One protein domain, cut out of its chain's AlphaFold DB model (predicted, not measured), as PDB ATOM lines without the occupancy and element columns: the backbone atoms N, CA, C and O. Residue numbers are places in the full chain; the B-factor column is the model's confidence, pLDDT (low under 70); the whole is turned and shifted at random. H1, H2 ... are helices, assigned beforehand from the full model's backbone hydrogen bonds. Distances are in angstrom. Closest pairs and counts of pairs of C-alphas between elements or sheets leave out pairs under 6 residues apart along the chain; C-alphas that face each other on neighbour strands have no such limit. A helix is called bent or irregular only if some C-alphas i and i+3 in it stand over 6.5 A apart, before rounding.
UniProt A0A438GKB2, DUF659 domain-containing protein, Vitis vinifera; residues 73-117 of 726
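This is residues 73 to 117 of the 726 residues of the protein "DUF659 domain-containing protein" of Vitis vinifera (UniProt A0A438GKB2). Look for an open, C-shaped frame: H1, the longest helix, makes one limb, H3 makes the other, and the short H2 bridges them at one end without closing the space between. The contacts are few: H1 and H3 are apart, H1 touches no helix, and residues 113 to 117 stick out as a free tail beyond H3. The printed part has 45 residues with three named helices, in the order H1, H2, H3, and no named strand; its class is all helix. It is only just loose, close to compact, with a radius of gyration of the C-alphas of 11.3 A and spans of 27 by 23 by 20 A.

Begin with H1, residues 73 to 88, which touches no helix but is near H2, residues 93 to 96. H1 and H2 are close but not clearly touching: their closest C-alphas, those of Phe 86 and Phe 93, are 7.3 A apart. From H2, go on to H3, residues 101 to 112. H2 and H3 only just touch, with 3 pairs of C-alphas within 8 A, and they touch only at the corner by their link. Their closest C-alphas are those of Thr 96 and Tyr 102, 5.8 A apart, and H3 touches H2 with residues 102 to 103 alone. H1 and H3 are apart, with no C-alpha of the one within 8 A of the other. In the backbones of H1 and H3, every O i to N i+4 pair is within hydrogen-bond range; H2 is too short for such a pair, but its one O i to N i+3 pair is within range.

Find C-alpha 73 at (0.331, -16.611, -11.345); from there H1 runs 22.1 A to C-alpha 88 at (-10.005, 0.061, -21.539). H2 begins at C-alpha 93, at (-4.529, -6.488, -29.955), and it is neither bent nor irregular, but only just: C-alphas 93 and 96 are 6.1 A apart. H3 runs 15.9 A from C-alpha 101 to C-alpha 112, which you find at (14.555, -0.775, -13.871).

The two C-alphas farthest apart are those of Asn 94 and Gly 115, at 28.8 A; the first and last printed C-alphas, of Glu 73 and Lys 117, are 23.0 A apart. The printed part has no cut, and the links from H1 to H2 and from H2 to H3 are both tight, with 4 residues each. Look at residues 97 to 105, of which 101 to 105 belong to H3, and at residues 107 to 117, of which 107 to 112 belong to H3: both stretches stand free. In the B-factor column the mean pLDDT of the printed part is 87.4, and one residue, Ser 98, is under 70.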
ATOM      1  N   GLU A  73       1.232 -17.606 -11.917       76.31
ATOM      2  CA  GLU A  73       0.331 -16.611 -11.345       76.31
ATOM      3  C   GLU A  73       0.879 -15.179 -11.425       76.31
ATOM      4  O   GLU A  73       0.121 -14.265 -11.738       76.31
ATOM      5  N   CYS A  74       2.191 -14.978 -11.256       71.88
ATOM      6  CA  CYS A  74       2.832 -13.678 -11.485       71.88
ATOM      7  C   CYS A  74       2.718 -13.281 -12.964       71.88
ATOM      8  O   CYS A  74       2.274 -12.178 -13.272       71.88
ATOM      9  N   VAL A  75       3.017 -14.214 -13.876       79.38
ATOM     10  CA  VAL A  75       2.884 -14.000 -15.329       79.38
ATOM     11  C   VAL A  75       1.423 -13.725 -15.716       79.38
ATOM     12  O   VAL A  75       1.144 -12.760 -16.424       79.38
ATOM     13  N   LYS A  76       0.462 -14.491 -15.175       86.56
ATOM     14  CA  LYS A  76      -0.983 -14.236 -15.344       86.56
ATOM     15  C   LYS A  76      -1.410 -12.875 -14.784       86.56
ATOM     16  O   LYS A  76      -2.269 -12.233 -15.384       86.56
ATOM     17  N   LYS A  77      -0.839 -12.416 -13.664       88.56
ATOM     18  CA  LYS A  77      -1.137 -11.103 -13.064       88.56
ATOM     19  C   LYS A  77      -0.619  -9.953 -13.932       88.56
ATOM     20  O   LYS A  77      -1.354  -8.984 -14.116       88.56
ATOM     21  N   VAL A  78       0.581 -10.080 -14.504       88.00
ATOM     22  CA  VAL A  78       1.123  -9.119 -15.482       88.00
ATOM     23  C   VAL A  78       0.233  -9.091 -16.725       88.00
ATOM     24  O   VAL A  78      -0.350  -8.050 -17.022       88.00
ATOM     25  N   GLY A  79       0.004 -10.243 -17.366       87.88
ATOM     26  CA  GLY A  79      -0.848 -10.344 -18.558       87.88
ATOM     27  C   GLY A  79      -2.251  -9.768 -18.340       87.88
ATOM     28  O   GLY A  79      -2.682  -8.901 -19.090       87.88
ATOM     29  N   LYS A  80      -2.933 -10.142 -17.247       92.19
ATOM     30  CA  LYS A  80      -4.266  -9.614 -16.893       92.19
ATOM     31  C   LYS A  80      -4.276  -8.099 -16.647       92.19
ATOM     32  O   LYS A  80      -5.313  -7.467 -16.846       92.19
ATOM     33  N   THR A  81      -3.161  -7.514 -16.210       92.38
ATOM     34  CA  THR A  81      -3.028  -6.057 -16.043       92.38
ATOM     35  C   THR A  81      -2.872  -5.365 -17.397       92.38
ATOM     36  O   THR A  81      -3.590  -4.405 -17.665       92.38
ATOM     37  N   ILE A  82      -2.030  -5.894 -18.288       92.44
ATOM     38  CA  ILE A  82      -1.834  -5.325 -19.630       92.44
ATOM     39  C   ILE A  82      -3.101  -5.488 -20.489       92.44
ATOM     40  O   ILE A  82      -3.548  -4.525 -21.107       92.44
ATOM     41  N   SER A  83      -3.768  -6.649 -20.455       91.12
ATOM     42  CA  SER A  83      -5.043  -6.848 -21.165       91.12
ATOM     43  C   SER A  83      -6.128  -5.865 -20.715       91.12
ATOM     44  O   SER A  83      -6.919  -5.421 -21.541       91.12
ATOM     45  N   LYS A  84      -6.166  -5.481 -19.428       94.00
ATOM     46  CA  LYS A  84      -7.071  -4.422 -18.949       94.00
ATOM     47  C   LYS A  84      -6.745  -3.064 -19.571       94.00
ATOM     48  O   LYS A  84      -7.670  -2.370 -19.975       94.00
ATOM     49  N   PHE A  85      -5.465  -2.698 -19.651       93.19
ATOM     50  CA  PHE A  85      -5.029  -1.443 -20.270       93.19
ATOM     51  C   PHE A  85      -5.407  -1.382 -21.758       93.19
ATOM     52  O   PHE A  85      -5.968  -0.379 -22.197       93.19
ATOM     53  N   PHE A  86      -5.194  -2.471 -22.506       94.00
ATOM     54  CA  PHE A  86      -5.592  -2.560 -23.916       94.00
ATOM     55  C   PHE A  86      -7.110  -2.433 -24.097       94.00
ATOM     56  O   PHE A  86      -7.568  -1.605 -24.878       94.00
ATOM     57  N   LEU A  87      -7.895  -3.216 -23.345       92.06
ATOM     58  CA  LEU A  87      -9.358  -3.225 -23.454       92.06
ATOM     59  C   LEU A  87      -9.996  -1.891 -23.042       92.06
ATOM     60  O   LEU A  87     -10.966  -1.475 -23.666       92.06
ATOM     61  N   PHE A  88      -9.468  -1.220 -22.013       94.94
ATOM     62  CA  PHE A  88     -10.005   0.061 -21.539       94.94
ATOM     63  C   PHE A  88      -9.747   1.208 -22.525       94.94
ATOM     64  O   PHE A  88     -10.629   2.028 -22.747       94.94
ATOM     65  N   ASN A  89      -8.566   1.239 -23.151       92.25
ATOM     66  CA  ASN A  89      -8.178   2.282 -24.108       92.25
ATOM     67  C   ASN A  89      -8.476   1.902 -25.576       92.25
ATOM     68  O   ASN A  89      -7.965   2.545 -26.488       92.25
ATOM     69  N   ALA A  90      -9.254   0.837 -25.810       92.62
ATOM     70  CA  ALA A  90      -9.584   0.293 -27.134       92.62
ATOM     71  C   ALA A  90      -8.367   0.028 -28.058       92.62
ATOM     72  O   ALA A  90      -8.478   0.088 -29.284       92.62
ATOM     73  N   ILE A  91      -7.203  -0.289 -27.477       92.25
ATOM     74  CA  ILE A  91      -5.964  -0.552 -28.222       92.25
ATOM     75  C   ILE A  91      -6.116  -1.888 -28.967       92.25
ATOM     76  O   ILE A  91      -6.430  -2.903 -28.333       92.25
ATOM     77  N   PRO A  92      -5.894  -1.931 -30.293       90.44
ATOM     78  CA  PRO A  92      -6.060  -3.153 -31.064       90.44
ATOM     79  C   PRO A  92      -4.991  -4.180 -30.671       90.44
ATOM     80  O   PRO A  92      -3.817  -3.854 -30.498       90.44
ATOM     81  N   PHE A  93      -5.394  -5.446 -30.525       88.69
ATOM     82  CA  PHE A  93      -4.529  -6.488 -29.955       88.69
ATOM     83  C   PHE A  93      -3.248  -6.741 -30.757       88.69
ATOM     84  O   PHE A  93      -2.252  -7.146 -30.175       88.69
ATOM     85  N   ASN A  94      -3.232  -6.442 -32.061       87.75
ATOM     86  CA  ASN A  94      -2.026  -6.559 -32.882       87.75
ATOM     87  C   ASN A  94      -0.868  -5.666 -32.400       87.75
ATOM     88  O   ASN A  94       0.272  -5.962 -32.741       87.75
ATOM     89  N   ALA A  95      -1.118  -4.640 -31.578       85.88
ATOM     90  CA  ALA A  95      -0.072  -3.810 -30.984       85.88
ATOM     91  C   ALA A  95       0.852  -4.560 -29.995       85.88
ATOM     92  O   ALA A  95       1.901  -4.023 -29.645       85.88
ATOM     93  N   THR A  96       0.527  -5.793 -29.573       84.75
ATOM     94  CA  THR A  96       1.494  -6.667 -28.872       84.75
ATOM     95  C   THR A  96       2.506  -7.325 -29.811       84.75
ATOM     96  O   THR A  96       3.596  -7.691 -29.378       84.75
ATOM     97  N   ASP A  97       2.152  -7.462 -31.091       81.88
ATOM     98  CA  ASP A  97       2.838  -8.320 -32.063       81.88
ATOM     99  C   ASP A  97       3.493  -7.510 -33.201       81.88
ATOM    100  O   ASP A  97       4.367  -8.012 -33.910       81.88
ATOM    101  N   SER A  98       3.062  -6.261 -33.415       68.31
ATOM    102  CA  SER A  98       3.386  -5.462 -34.604       68.31
ATOM    103  C   SER A  98       4.668  -4.628 -34.515       68.31
ATOM    104  O   SER A  98       5.021  -3.978 -35.499       68.31
ATOM    105  N   GLY A  99       5.371  -4.609 -33.379       70.19
ATOM    106  CA  GLY A  99       6.602  -3.828 -33.223       70.19
ATOM    107  C   GLY A  99       7.461  -4.246 -32.023       70.19
ATOM    108  O   GLY A  99       6.934  -4.787 -31.053       70.19
ATOM    109  N   PRO A 100       8.783  -3.983 -32.057       84.94
ATOM    110  CA  PRO A 100       9.707  -4.371 -30.984       84.94
ATOM    111  C   PRO A 100       9.436  -3.627 -29.666       84.94
ATOM    112  O   PRO A 100       9.707  -4.149 -28.586       84.94
ATOM    113  N   TYR A 101       8.864  -2.423 -29.756       87.12
ATOM    114  CA  TYR A 101       8.665  -1.491 -28.647       87.12
ATOM    115  C   TYR A 101       7.793  -2.050 -27.516       87.12
ATOM    116  O   TYR A 101       8.059  -1.763 -26.353       87.12
ATOM    117  N   TYR A 102       6.797  -2.894 -27.817       89.38
ATOM    118  CA  TYR A 102       5.938  -3.491 -26.787       89.38
ATOM    119  C   TYR A 102       6.716  -4.434 -25.855       89.38
ATOM    120  O   TYR A 102       6.553  -4.370 -24.637       89.38
ATOM    121  N   GLN A 103       7.601  -5.269 -26.412       89.25
ATOM    122  CA  GLN A 103       8.471  -6.131 -25.609       89.25
ATOM    123  C   GLN A 103       9.579  -5.309 -24.937       89.25
ATOM    124  O   GLN A 103       9.807  -5.479 -23.744       89.25
ATOM    125  N   SER A 104      10.179  -4.348 -25.654       90.25
ATOM    126  CA  SER A 104      11.193  -3.442 -25.095       90.25
ATOM    127  C   SER A 104      10.684  -2.693 -23.859       90.25
ATOM    128  O   SER A 104      11.377  -2.637 -22.852       90.25
ATOM    129  N   MET A 105       9.449  -2.182 -23.890       91.12
ATOM    130  CA  MET A 105       8.802  -1.534 -22.744       91.12
ATOM    131  C   MET A 105       8.703  -2.476 -21.533       91.12
ATOM    132  O   MET A 105       8.960  -2.059 -20.406       91.12
ATOM    133  N   ILE A 106       8.333  -3.743 -21.747       89.81
ATOM    134  CA  ILE A 106       8.241  -4.744 -20.673       89.81
ATOM    135  C   ILE A 106       9.630  -5.045 -20.097       89.81
ATOM    136  O   ILE A 106       9.773  -5.113 -18.876       89.81
ATOM    137  N   ASP A 107      10.636  -5.186 -20.959       90.06
ATOM    138  CA  ASP A 107      12.004  -5.516 -20.562       90.06
ATOM    139  C   ASP A 107      12.658  -4.353 -19.797       90.06
ATOM    140  O   ASP A 107      13.115  -4.556 -18.675       90.06
ATOM    141  N   THR A 108      12.584  -3.113 -20.294       90.19
ATOM    142  CA  THR A 108      13.120  -1.923 -19.603       90.19
ATOM    143  C   THR A 108      12.435  -1.662 -18.251       90.19
ATOM    144  O   THR A 108      13.094  -1.270 -17.284       90.19
ATOM    145  N   ILE A 109      11.125  -1.927 -18.129       90.44
ATOM    146  CA  ILE A 109      10.415  -1.874 -16.835       90.44
ATOM    147  C   ILE A 109      10.908  -2.984 -15.890       90.44
ATOM    148  O   ILE A 109      11.049  -2.749 -14.689       90.44
ATOM    149  N   ALA A 110      11.187  -4.185 -16.404       89.25
ATOM    150  CA  ALA A 110      11.701  -5.298 -15.606       89.25
ATOM    151  C   ALA A 110      13.156  -5.082 -15.146       89.25
ATOM    152  O   ALA A 110      13.482  -5.432 -14.012       89.25
ATOM    153  N   GLU A 111      13.999  -4.480 -15.988       90.62
ATOM    154  CA  GLU A 111      15.380  -4.085 -15.675       90.62
ATOM    155  C   GLU A 111      15.433  -2.969 -14.623       90.62
ATOM    156  O   GLU A 111      16.199  -3.055 -13.663       90.62
ATOM    157  N   THR A 112      14.586  -1.944 -14.770       89.25
ATOM    158  CA  THR A 112      14.555  -0.775 -13.871       89.25
ATOM    159  C   THR A 112      13.907  -1.099 -12.511       89.25
ATOM    160  O   THR A 112      14.237  -0.486 -11.496       89.25
ATOM    161  N   GLY A 113      13.039  -2.116 -12.450       86.25
ATOM    162  CA  GLY A 113      12.612  -2.752 -11.202       86.25
ATOM    163  C   GLY A 113      11.418  -2.107 -10.469       86.25
ATOM    164  O   GLY A 113      10.665  -1.306 -11.023       86.25
ATOM    165  N   PRO A 114      11.152  -2.508  -9.211       83.81
ATOM    166  CA  PRO A 114       9.963  -2.077  -8.477       83.81
ATOM    167  C   PRO A 114      10.095  -0.648  -7.925       83.81
ATOM    168  O   PRO A 114      11.073  -0.319  -7.262       83.81
ATOM    169  N   GLY A 115       9.053   0.167  -8.111       81.62
ATOM    170  CA  GLY A 115       8.956   1.534  -7.569       81.62
ATOM    171  C   GLY A 115       8.832   2.634  -8.629       81.62
ATOM    172  O   GLY A 115       8.485   3.764  -8.290       81.62
ATOM    173  N   ILE A 116       9.049   2.296  -9.904       86.69
ATOM    174  CA  ILE A 116       8.866   3.193 -11.052       86.69
ATOM    175  C   ILE A 116       7.433   3.743 -11.075       86.69
ATOM    176  O   ILE A 116       6.461   2.991 -10.957       86.69
ATOM    177  N   LYS A 117       7.299   5.051 -11.303       84.75
ATOM    178  CA  LYS A 117       6.048   5.663 -11.764       84.75
ATOM    179  C   LYS A 117       6.118   5.774 -13.284       84.75
ATOM    180  O   LYS A 117       7.103   6.292 -13.798       84.75
TER     181      LYS A 117